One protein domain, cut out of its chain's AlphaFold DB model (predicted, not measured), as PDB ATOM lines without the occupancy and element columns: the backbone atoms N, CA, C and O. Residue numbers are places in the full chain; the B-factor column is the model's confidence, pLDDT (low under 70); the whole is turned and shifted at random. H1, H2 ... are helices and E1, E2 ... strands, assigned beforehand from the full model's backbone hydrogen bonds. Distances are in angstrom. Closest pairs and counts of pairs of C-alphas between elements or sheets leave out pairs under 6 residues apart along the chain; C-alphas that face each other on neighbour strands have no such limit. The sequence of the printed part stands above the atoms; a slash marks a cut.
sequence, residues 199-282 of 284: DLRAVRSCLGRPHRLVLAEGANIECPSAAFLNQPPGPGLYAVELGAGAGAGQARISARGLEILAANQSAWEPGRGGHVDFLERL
ATOM      1  N   ASP A 199     133.518 121.890 148.214       95.19
ATOM      2  CA  ASP A 199     132.173 121.352 147.977       95.19
ATOM      3  C   ASP A 199     131.451 122.161 146.888       95.19
ATOM      4  O   ASP A 199     130.612 123.036 147.132       95.19
ATOM      5  N   LEU A 200     131.824 121.892 145.636       95.62
ATOM      6  CA  LEU A 200     131.277 122.592 144.475       95.62
ATOM      7  C   LEU A 200     129.798 122.292 144.234       95.62
ATOM      8  O   LEU A 200     129.095 123.128 143.663       95.62
ATOM      9  N   ARG A 201     129.310 121.142 144.704       93.44
ATOM     10  CA  ARG A 201     127.899 120.772 144.609       93.44
ATOM     11  C   ARG A 201     127.053 121.704 145.473       93.44
ATOM     12  O   ARG A 201     126.132 122.350 144.960       93.44
ATOM     13  N   ALA A 202     127.414 121.864 146.745       93.38
ATOM     14  CA  ALA A 202     126.714 122.761 147.656       93.38
ATOM     15  C   ALA A 202     126.879 124.240 147.255       93.38
ATOM     16  O   ALA A 202     125.911 125.013 147.282       93.38
ATOM     17  N   VAL A 203     128.066 124.636 146.774       95.94
ATOM     18  CA  VAL A 203     128.294 125.979 146.207       95.94
ATOM     19  C   VAL A 203     127.362 126.238 145.022       95.94
ATOM     20  O   VAL A 203     126.669 127.258 145.009       95.94
ATOM     21  N   ARG A 204     127.280 125.319 144.052       95.06
ATOM     22  CA  ARG A 204     126.393 125.452 142.886       95.06
ATOM     23  C   ARG A 204     124.927 125.547 143.298       95.06
ATOM     24  O   ARG A 204     124.205 126.380 142.751       95.06
ATOM     25  N   SER A 205     124.503 124.755 144.281       94.06
ATOM     26  CA  SER A 205     123.148 124.794 144.845       94.06
ATOM     27  C   SER A 205     122.791 126.175 145.419       94.06
ATOM     28  O   SER A 205     121.698 126.695 145.175       94.06
ATOM     29  N   CYS A 206     123.743 126.818 146.104       95.50
ATOM     30  CA  CYS A 206     123.590 128.162 146.663       95.50
ATOM     31  C   CYS A 206     123.658 129.276 145.606       95.50
ATOM     32  O   CYS A 206     122.917 130.261 145.682       95.50
ATOM     33  N   LEU A 207     124.556 129.154 144.626       96.12
ATOM     34  CA  LEU A 207     124.773 130.169 143.591       96.12
ATOM     35  C   LEU A 207     123.750 130.103 142.449       96.12
ATOM     36  O   LEU A 207     123.526 131.119 141.790       96.12
ATOM     37  N   GLY A 208     123.160 128.931 142.197       94.38
ATOM     38  CA  GLY A 208     122.355 128.650 141.003       94.38
ATOM     39  C   GLY A 208     123.186 128.505 139.721       94.38
ATOM     40  O   GLY A 208     122.637 128.510 138.625       94.38
ATOM     41  N   ARG A 209     124.516 128.416 139.842       95.25
ATOM     42  CA  ARG A 209     125.480 128.339 138.733       95.25
ATOM     43  C   ARG A 209     126.807 127.733 139.212       95.25
ATOM     44  O   ARG A 209     127.070 127.801 140.415       95.25
ATOM     45  N   PRO A 210     127.647 127.193 138.311       95.62
ATOM     46  CA  PRO A 210     129.029 126.842 138.640       95.62
ATOM     47  C   PRO A 210     129.810 128.034 139.211       95.62
ATOM     48  O   PRO A 210     129.552 129.192 138.856       95.62
ATOM     49  N   HIS A 211     130.769 127.750 140.095       97.56
ATOM     50  CA  HIS A 211     131.699 128.769 140.574       97.56
ATOM     51  C   HIS A 211     132.722 129.072 139.485       97.56
ATOM     52  O   HIS A 211     133.415 128.170 139.022       97.56
ATOM     53  N   ARG A 212     132.836 130.342 139.105       95.56
ATOM     54  CA  ARG A 212     133.788 130.797 138.093       95.56
ATOM     55  C   ARG A 212     134.980 131.450 138.762       95.56
ATOM     56  O   ARG A 212     134.807 132.448 139.459       95.56
ATOM     57  N   LEU A 213     136.181 130.953 138.500       95.12
ATOM     58  CA  LEU A 213     137.424 131.645 138.823       95.12
ATOM     59  C   LEU A 213     137.875 132.458 137.611       95.12
ATOM     60  O   LEU A 213     138.014 131.912 136.519       95.12
ATOM     61  N   VAL A 214     138.103 133.753 137.800       92.31
ATOM     62  CA  VAL A 214     138.636 134.646 136.767       92.31
ATOM     63  C   VAL A 214     140.101 134.920 137.056       92.31
ATOM     64  O   VAL A 214     140.482 135.221 138.190       92.31
ATOM     65  N   LEU A 215     140.911 134.815 136.011       89.06
ATOM     66  CA  LEU A 215     142.348 135.029 136.062       89.06
ATOM     67  C   LEU A 215     142.691 136.386 135.443       89.06
ATOM     68  O   LEU A 215     141.994 136.866 134.547       89.06
ATOM     69  N   ALA A 216     143.775 137.000 135.911       85.12
ATOM     70  CA  ALA A 216     144.342 138.182 135.272       85.12
ATOM     71  C   ALA A 216     144.742 137.898 133.808       85.12
ATOM     72  O   ALA A 216     145.025 136.757 133.424       85.12
ATOM     73  N   GLU A 217     144.780 138.945 132.981       74.81
ATOM     74  CA  GLU A 217     145.296 138.851 131.610       74.81
ATOM     75  C   GLU A 217     146.734 138.303 131.602       74.81
ATOM     76  O   GLU A 217     147.535 138.604 132.486       74.81
ATOM     77  N   GLY A 218     147.056 137.460 130.617       63.97
ATOM     78  CA  GLY A 218     148.379 136.824 130.517       63.97
ATOM     79  C   GLY A 218     148.580 135.562 131.363       63.97
ATOM     80  O   GLY A 218     149.664 134.990 131.317       63.97
ATOM     81  N   ALA A 219     147.572 135.095 132.107       61.91
ATOM     82  CA  ALA A 219     147.677 133.849 132.867       61.91
ATOM     83  C   ALA A 219     147.900 132.612 131.967       61.91
ATOM     84  O   ALA A 219     147.177 132.388 130.992       61.91
ATOM     85  N   ASN A 220     148.888 131.792 132.338       68.06
ATOM     86  CA  ASN A 220     149.225 130.526 131.684       68.06
ATOM     87  C   ASN A 220     148.454 129.343 132.301       68.06
ATOM     88  O   ASN A 220     147.756 129.492 133.303       68.06
ATOM     89  N   ILE A 221     148.631 128.158 131.706       70.69
ATOM     90  CA  ILE A 221     148.131 126.847 132.175       70.69
ATOM     91  C   ILE A 221     148.481 126.603 133.652       70.69
ATOM     92  O   ILE A 221     147.672 126.062 134.403       70.69
ATOM     93  N   GLU A 222     149.668 127.052 134.065       82.00
ATOM     94  CA  GLU A 222     150.059 127.197 135.462       82.00
ATOM     95  C   GLU A 222     149.939 128.667 135.864       82.00
ATOM     96  O   GLU A 222     150.632 129.545 135.338       82.00
ATOM     97  N   CYS A 223     149.035 128.944 136.797       83.38
ATOM     98  CA  CYS A 223     148.675 130.289 137.202       83.38
ATOM     99  C   CYS A 223     148.875 130.449 138.716       83.38
ATOM    100  O   CYS A 223     148.217 129.747 139.490       83.38
ATOM    101  N   PRO A 224     149.759 131.355 139.175       89.06
ATOM    102  CA  PRO A 224     149.968 131.564 140.600       89.06
ATOM    103  C   PRO A 224     148.717 132.155 141.254       89.06
ATOM    104  O   PRO A 224     147.969 132.910 140.634       89.06
ATOM    105  N   SER A 225     148.529 131.895 142.549       87.12
ATOM    106  CA  SER A 225     147.367 132.403 143.300       87.12
ATOM    107  C   SER A 225     147.239 133.934 143.305       87.12
ATOM    108  O   SER A 225     146.137 134.459 143.447       87.12
ATOM    109  N   ALA A 226     148.343 134.655 143.084       87.50
ATOM    110  CA  ALA A 226     148.364 136.111 142.934       87.50
ATOM    111  C   ALA A 226     147.618 136.626 141.687       87.50
ATOM    112  O   ALA A 226     147.267 137.800 141.638       87.50
ATOM    113  N   ALA A 227     147.367 135.774 140.691       88.94
ATOM    114  CA  ALA A 227     146.640 136.134 139.476       88.94
ATOM    115  C   ALA A 227     145.122 135.879 139.575       88.94
ATOM    116  O   ALA A 227     144.393 136.146 138.620       88.94
ATOM    117  N   PHE A 228     144.625 135.378 140.711       93.00
ATOM    118  CA  PHE A 228     143.194 135.164 140.932       93.00
ATOM    119  C   PHE A 228     142.479 136.484 141.227       93.00
ATOM    120  O   PHE A 228     142.838 137.207 142.155       93.00
ATOM    121  N   LEU A 229     141.415 136.776 140.476       93.88
ATOM    122  CA  LEU A 229     140.608 137.990 140.658       93.88
ATOM    123  C   LEU A 229     139.412 137.787 141.599       93.88
ATOM    124  O   LEU A 229     138.711 138.740 141.950       93.88
ATOM    125  N   ASN A 230     139.168 136.547 142.013       96.31
ATOM    126  CA  ASN A 230     138.158 136.163 142.988       96.31
ATOM    127  C   ASN A 230     138.578 134.885 143.727       96.31
ATOM    128  O   ASN A 230     139.558 134.238 143.366       96.31
ATOM    129  N   GLN A 231     137.876 134.554 144.811       96.75
ATOM    130  CA  GLN A 231     138.236 133.439 145.683       96.75
ATOM    131  C   GLN A 231     138.230 132.104 144.902       96.75
ATOM    132  O   GLN A 231     137.201 131.768 144.311       96.75
ATOM    133  N   PRO A 232     139.331 131.329 144.903       96.56
ATOM    134  CA  PRO A 232     139.350 129.982 144.336       96.56
ATOM    135  C   PRO A 232     138.656 128.978 145.277       96.56
ATOM    136  O   PRO A 232     138.492 129.276 146.469       96.56
ATOM    137  N   PRO A 233     138.281 127.780 144.792       97.44
ATOM    138  CA  PRO A 233     137.962 126.674 145.687       97.44
ATOM    139  C   PRO A 233     139.181 126.263 146.522       97.44
ATOM    140  O   PRO A 233     140.312 126.679 146.256       97.44
ATOM    141  N   GLY A 234     138.952 125.462 147.562       96.81
ATOM    142  CA  GLY A 234     140.022 124.876 148.367       96.81
ATOM    143  C   GLY A 234     140.984 124.012 147.537       96.81
ATOM    144  O   GLY A 234     140.678 123.653 146.398       96.81
ATOM    145  N   PRO A 235     142.154 123.643 148.083       96.62
ATOM    146  CA  PRO A 235     143.061 122.716 147.415       96.62
ATOM    147  C   PRO A 235     142.375 121.393 147.051       96.62
ATOM    148  O   PRO A 235     141.643 120.835 147.869       96.62
ATOM    149  N   GLY A 236     142.628 120.904 145.839       96.38
ATOM    150  CA  GLY A 236     142.038 119.667 145.327       96.38
ATOM    151  C   GLY A 236     142.149 119.526 143.809       96.38
ATOM    152  O   GLY A 236     142.667 120.415 143.125       96.38
ATOM    153  N   LEU A 237     141.653 118.404 143.297       96.00
ATOM    154  CA  LEU A 237     141.500 118.097 141.877       96.00
ATOM    155  C   LEU A 237     140.033 118.270 141.481       96.00
ATOM    156  O   LEU A 237     139.141 117.759 142.148       96.00
ATOM    157  N   TYR A 238     139.783 118.965 140.378       95.62
ATOM    158  CA  TYR A 238     138.441 119.361 139.970       95.62
ATOM    159  C   TYR A 238     138.202 119.092 138.490       95.62
ATOM    160  O   TYR A 238     139.106 119.285 137.675       95.62
ATOM    161  N   ALA A 239     136.974 118.715 138.135       93.75
ATOM    162  CA  ALA A 239     136.494 118.827 136.765       93.75
ATOM    163  C   ALA A 239     136.074 120.273 136.506       93.75
ATOM    164  O   ALA A 239     135.422 120.914 137.341       93.75
ATOM    165  N   VAL A 240     136.461 120.790 135.344       92.62
ATOM    166  CA  VAL A 240     136.269 122.194 134.992       92.62
ATOM    167  C   VAL A 240     135.834 122.361 133.544       92.62
ATOM    168  O   VAL A 240     136.164 121.550 132.683       92.62
ATOM    169  N   GLU A 241     135.146 123.459 133.271       89.69
ATOM    170  CA  GLU A 241     134.990 124.019 131.933       89.69
ATOM    171  C   GLU A 241     135.903 125.235 131.786       89.69
ATOM    172  O   GLU A 241     135.925 126.136 132.629       89.69
ATOM    173  N   LEU A 242     136.683 125.260 130.712       84.88
ATOM    174  CA  LEU A 242     137.564 126.373 130.403       84.88
ATOM    175  C   LEU A 242     136.862 127.368 129.483       84.88
ATOM    176  O   LEU A 242     136.254 127.006 128.471       84.88
ATOM    177  N   GLY A 243     137.002 128.647 129.820       74.69
ATOM    178  CA  GLY A 243     136.588 129.743 128.959       74.69
ATOM    179  C   GLY A 243     137.303 129.747 127.604       74.69
ATOM    180  O   GLY A 243     138.274 129.028 127.382       74.69
ATOM    181  N   ALA A 244     136.820 130.594 126.692       62.81
ATOM    182  CA  ALA A 244     137.386 130.791 125.349       62.81
ATOM    183  C   ALA A 244     137.324 129.566 124.409       62.81
ATOM    184  O   ALA A 244     138.089 129.474 123.457       62.81
ATOM    185  N   GLY A 245     136.377 128.645 124.630       60.66
ATOM    186  CA  GLY A 245     136.156 127.502 123.732       60.66
ATOM    187  C   GLY A 245     137.128 126.337 123.944       60.66
ATOM    188  O   GLY A 245     137.111 125.391 123.162       60.66
ATOM    189  N   ALA A 246     137.932 126.374 125.013       66.19
ATOM    190  CA  ALA A 246     138.881 125.317 125.355       66.19
ATOM    191  C   ALA A 246     138.223 124.035 125.914       66.19
ATOM    192  O   ALA A 246     138.877 122.995 125.985       66.19
ATOM    193  N   GLY A 247     136.923 124.080 126.229       75.75
ATOM    194  CA  GLY A 247     136.107 122.904 126.541       75.75
ATOM    195  C   GLY A 247     136.282 122.379 127.967       75.75
ATOM    196  O   GLY A 247     136.792 123.072 128.848       75.75
ATOM    197  N   ALA A 248     135.807 121.155 128.201       84.06
ATOM    198  CA  ALA A 248     135.917 120.482 129.491       84.06
ATOM    199  C   ALA A 248     137.344 119.961 129.739       84.06
ATOM    200  O   ALA A 248     138.054 119.579 128.809       84.06
ATOM    201  N   GLY A 249     137.747 119.909 131.005       87.75
ATOM    202  CA  GLY A 249     139.044 119.395 131.423       87.75
ATOM    203  C   GLY A 249     139.121 119.170 132.927       87.75
ATOM    204  O   GLY A 249     138.115 119.139 133.635       87.75
ATOM    205  N   GLN A 250     140.347 119.019 133.420       90.62
ATOM    206  CA  GLN A 250     140.642 118.901 134.845       90.62
ATOM    207  C   GLN A 250     141.591 120.010 135.277       90.62
ATOM    208  O   GLN A 250     142.459 120.423 134.504       90.62
ATOM    209  N   ALA A 251     141.447 120.462 136.517       91.19
ATOM    210  CA  ALA A 251     142.316 121.456 137.117       91.19
ATOM    211  C   ALA A 251     142.668 121.092 138.556       91.19
ATOM    212  O   ALA A 251     141.837 120.577 139.304       91.19
ATOM    213  N   ARG A 252     143.894 121.408 138.962       94.06
ATOM    214  CA  ARG A 252     144.362 121.270 140.337       94.06
ATOM    215  C   ARG A 252     144.511 122.643 140.973       94.06
ATOM    216  O   ARG A 252     145.175 123.515 140.420       94.06
ATOM    217  N   ILE A 253     143.935 122.816 142.158       95.06
ATOM    218  CA  ILE A 253     144.211 123.956 143.035       95.06
ATOM    219  C   ILE A 253     145.160 123.504 144.138       95.06
ATOM    220  O   ILE A 253     144.954 122.481 144.789       95.06
ATOM    221  N   SER A 254     146.199 124.295 144.374       93.50
ATOM    222  CA  SER A 254     147.153 124.105 145.460       93.50
ATOM    223  C   SER A 254     147.542 125.449 146.074       93.50
ATOM    224  O   SER A 254     147.164 126.511 145.583       93.50
ATOM    225  N   ALA A 255     148.373 125.425 147.121       87.12
ATOM    226  CA  ALA A 255     148.952 126.647 147.681       87.12
ATOM    227  C   ALA A 255     149.785 127.446 146.657       87.12
ATOM    228  O   ALA A 255     149.934 128.658 146.802       87.12
ATOM    229  N   ARG A 256     150.319 126.779 145.621       85.75
ATOM    230  CA  ARG A 256     151.103 127.418 144.555       85.75
ATOM    231  C   ARG A 256     150.225 128.132 143.526       85.75
ATOM    232  O   ARG A 256     150.700 129.064 142.887       85.75
ATOM    233  N   GLY A 257     148.957 127.741 143.402       91.06
ATOM    234  CA  GLY A 257     148.032 128.293 142.420       91.06
ATOM    235  C   GLY A 257     147.189 127.225 141.730       91.06
ATOM    236  O   GLY A 257     146.894 126.180 142.313       91.06
ATOM    237  N   LEU A 258     146.791 127.531 140.502       91.06
ATOM    238  CA  LEU A 258     145.964 126.724 139.613       91.06
ATOM    239  C   LEU A 258     146.841 126.079 138.535       91.06
ATOM    240  O   LEU A 258     147.659 126.757 137.923       91.06
ATOM    241  N   GLU A 259     146.623 124.797 138.276       89.94
ATOM    242  CA  GLU A 259     147.263 124.031 137.204       89.94
ATOM    243  C   GLU A 259     146.172 123.360 136.355       89.94
ATOM    244  O   GLU A 259     145.358 122.600 136.886       89.94
ATOM    245  N   ILE A 260     146.125 123.636 135.050       85.94
ATOM    246  CA  ILE A 260     145.188 122.996 134.111       85.94
ATOM    247  C   ILE A 260     145.814 121.713 133.545       85.94
ATOM    248  O   ILE A 260     146.856 121.755 132.901       85.94
ATOM    249  N   LEU A 261     145.159 120.568 133.756       81.12
ATOM    250  CA  LEU A 261     145.732 119.242 133.497       81.12
ATOM    251  C   LEU A 261     145.302 118.614 132.165       81.12
ATOM    252  O   LEU A 261     146.099 117.913 131.550       81.12
ATOM    253  N   ALA A 262     144.049 118.808 131.732       60.44
ATOM    254  CA  ALA A 262     143.450 117.913 130.728       60.44
ATOM    255  C   ALA A 262     142.488 118.560 129.717       60.44
ATOM    256  O   ALA A 262     141.619 117.875 129.187       60.44
ATOM    257  N   ALA A 263     142.620 119.851 129.419       56.25
ATOM    258  CA  ALA A 263     141.999 120.393 128.208       56.25
ATOM    259  C   ALA A 263     143.008 120.382 127.061       56.25
ATOM    260  O   ALA A 263     144.215 120.309 127.298       56.25
ATOM    261  N   ASN A 264     142.520 120.481 125.825       56.00
ATOM    262  CA  ASN A 264     143.343 120.752 124.657       56.00
ATOM    263  C   ASN A 264     144.160 122.032 124.920       56.00
ATOM    264  O   ASN A 264     143.665 123.131 124.700       56.00
ATOM    265  N   GLN A 265     145.379 121.895 125.452       55.97
ATOM    266  CA  GLN A 265     146.206 123.009 125.935       55.97
ATOM    267  C   GLN A 265     146.442 124.049 124.831       55.97
ATOM    268  O   GLN A 265     146.593 125.229 125.118       55.97
ATOM    269  N   SER A 266     146.383 123.610 123.566       54.97
ATOM    270  CA  SER A 266     146.456 124.462 122.376       54.97
ATOM    271  C   SER A 266     145.281 125.436 122.207       54.97
ATOM    272  O   SER A 266     145.421 126.422 121.493       54.97
ATOM    273  N   ALA A 267     144.140 125.190 122.859       55.56
ATOM    274  CA  ALA A 267     142.967 126.065 122.837       55.56
ATOM    275  C   ALA A 267     143.011 127.152 123.926       55.56
ATOM    276  O   ALA A 267     142.227 128.099 123.879       55.56
ATOM    277  N   TRP A 268     143.916 127.036 124.905       62.19
ATOM    278  CA  TRP A 268     144.169 128.107 125.864       62.19
ATOM    279  C   TRP A 268     145.177 129.083 125.263       62.19
ATOM    280  O   TRP A 268     146.377 128.822 125.276       62.19
ATOM    281  N   GLU A 269     144.706 130.214 124.738       56.62
ATOM    282  CA  GLU A 269     145.587 131.298 124.295       56.62
ATOM    283  C   GLU A 269     146.036 132.148 125.502       56.62
ATOM    284  O   GLU A 269     145.208 132.846 126.104       56.62
ATOM    285  N   PRO A 270     147.336 132.147 125.863       50.50
ATOM    286  CA  PRO A 270     147.863 133.057 126.873       50.50
ATOM    287  C   PRO A 270     147.602 134.512 126.467       50.50
ATOM    288  O   PRO A 270     147.819 134.888 125.316       50.50
ATOM    289  N   GLY A 271     147.152 135.351 127.403       48.81
ATOM    290  CA  GLY A 271     146.979 136.792 127.155       48.81
ATOM    291  C   GLY A 271     145.546 137.289 126.972       48.81
ATOM    292  O   GLY A 271     145.322 138.476 127.164       48.81
ATOM    293  N   ARG A 272     144.551 136.429 126.699       54.03
ATOM    294  CA  ARG A 272     143.151 136.880 126.505       54.03
ATOM    295  C   ARG A 272     142.305 137.024 127.776       54.03
ATOM    296  O   ARG A 272     141.142 137.398 127.673       54.03
ATOM    297  N   GLY A 273     142.866 136.746 128.954       55.75
ATOM    298  CA  GLY A 273     142.099 136.693 130.201       55.75
ATOM    299  C   GLY A 273     141.195 135.459 130.221       55.75
ATOM    300  O   GLY A 273     140.191 135.369 129.516       55.75
ATOM    301  N   GLY A 274     141.581 134.463 131.011       76.19
ATOM    302  CA  GLY A 274     140.874 133.191 131.086       76.19
ATOM    303  C   GLY A 274     139.927 133.118 132.278       76.19
ATOM    304  O   GLY A 274     140.146 133.748 133.314       76.19
ATOM    305  N   HIS A 275     138.882 132.307 132.149       87.81
ATOM    306  CA  HIS A 275     138.081 131.879 133.289       87.81
ATOM    307  C   HIS A 275     137.983 130.361 133.328       87.81
ATOM    308  O   HIS A 275     138.073 129.696 132.295       87.81
ATOM    309  N   VAL A 276     137.789 129.840 134.531       91.19
ATOM    310  CA  VAL A 276     137.629 128.416 134.803       91.19
ATOM    311  C   VAL A 276     136.348 128.240 135.597       91.19
ATOM    312  O   VAL A 276     136.224 128.762 136.707       91.19
ATOM    313  N   ASP A 277     135.388 127.536 135.014       93.75
ATOM    314  CA  ASP A 277     134.148 127.152 135.672       93.75
ATOM    315  C   ASP A 277     134.349 125.804 136.359       93.75
ATOM    316  O   ASP A 277     134.603 124.788 135.722       93.75
ATOM    317  N   PHE A 278     134.256 125.802 137.682       95.19
ATOM    318  CA  PHE A 278     134.445 124.622 138.511       95.19
ATOM    319  C   PHE A 278     133.134 123.839 138.620       95.19
ATOM    320  O   PHE A 278     132.131 124.370 139.109       95.19
ATOM    321  N   LEU A 279     133.148 122.583 138.162       94.31
ATOM    322  CA  LEU A 279     131.959 121.735 138.066       94.31
ATOM    323  C   LEU A 279     131.810 120.810 139.278       94.31
ATOM    324  O   LEU A 279     130.776 120.834 139.944       94.31
ATOM    325  N   GLU A 280     132.844 120.022 139.565       94.81
ATOM    326  CA  GLU A 280     132.862 119.020 140.634       94.81
ATOM    327  C   GLU A 280     134.288 118.765 141.129       94.81
ATOM    328  O   GLU A 280     135.265 119.014 140.419       94.81
ATOM    329  N   ARG A 281     134.404 118.299 142.373       95.38
ATOM    330  CA  ARG A 281     135.665 117.838 142.955       95.38
ATOM    331  C   ARG A 281     135.836 116.350 142.651       95.38
ATOM    332  O   ARG A 281     134.877 115.599 142.764       95.38
ATOM    333  N   LEU A 282     137.042 115.954 142.256       93.62
ATOM    334  CA  LEU A 282     137.381 114.606 141.787       93.62
ATOM    335  C   LEU A 282     138.195 113.797 142.803       93.62
ATOM    336  O   LEU A 282     138.296 112.582 142.674       93.62
TER     337      LEU A 282
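AT A GLANCE: This is residues 199 to 282 of the 284 residues of a protein of Auxenochlorella protothecoides (UniProt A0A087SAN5). One strongly twisted sheet of six strands curves round into an open trough, its edge strands E1 and E2 apart, with the short helix H1 at one end beside E6 and E1. At the other end, away from H1, the long link of residues 261 to 274 makes a loop. The 84 printed residues have one named helix and six named strands, in the order H1 E1 E2 E3 E4 E5 E6; the sheet's order is E1 E6 E3 E4 E5 E2, antiparallel throughout. The class is mostly strand, though under half of the residues are in named elements. The whole is compact, with a radius of gyration of the C-alphas of 11.7 A and spans of 32 by 24 by 20 A.

IN THESE COORDINATES: H1, residues 200 to 207, begins with C-alpha 200 at (131.277, 122.592, 144.475) and is 10.0 A long. E1 is residues 211 to 214, and E2 is residues 222 to 224. E3, residues 236 to 242, is 17.0 A long. E4, residues 247 to 254, is 21.9 A long, with C-alpha 247 at (136.107, 122.904, 126.541). E5 is residues 257 to 260. E6, residues 275 to 281, is 17.2 A long and ends with C-alpha 281 at (135.665, 117.838, 142.955).

HOW THE PARTS SIT: From edge to edge of the sheet the strands' lines turn by 96 degrees, and the way across it turns by 78 degrees. In E1 and E6, at 146 degrees, N 213 and O 276 are 2.8 A apart, within hydrogen-bond range. E6 and E3 stand at 134 degrees, with N 241 and O 277 at 2.8 A. E3 E4 E5 are a meander, each strand the antiparallel neighbour of the one before. In the hairpin E3 and E4, N 238 and O 251 are 2.8 A apart; in the hairpin E4 and E5, N 252 and O 259 are 2.8 A apart. E5 and E2 stand at 165 degrees, with N 223 and O 258 at 2.8 A. E2 E3 E4 E5 and E3 E4 E5 E6 are Greek keys, a meander of three strands with a fourth that closes back beside its far strand. H1 is on the sheet but over none of its strands; its closest C-alphas to E6 are those of Leu 200 and Glu 280, 5.5 A. In H1 every O i to N i+4 pair is within hydrogen-bond range.

THE WHOLE: The two C-alphas farthest apart, those of Cys 206 and Ser 266, are 33.6 A apart. The printed part has no cut. The links E2 to E3 and E5 to E6 are long. Mean pLDDT of the printed part is 83.9; residues 218 to 220, 244 to 246 and 262 to 273 are under 70.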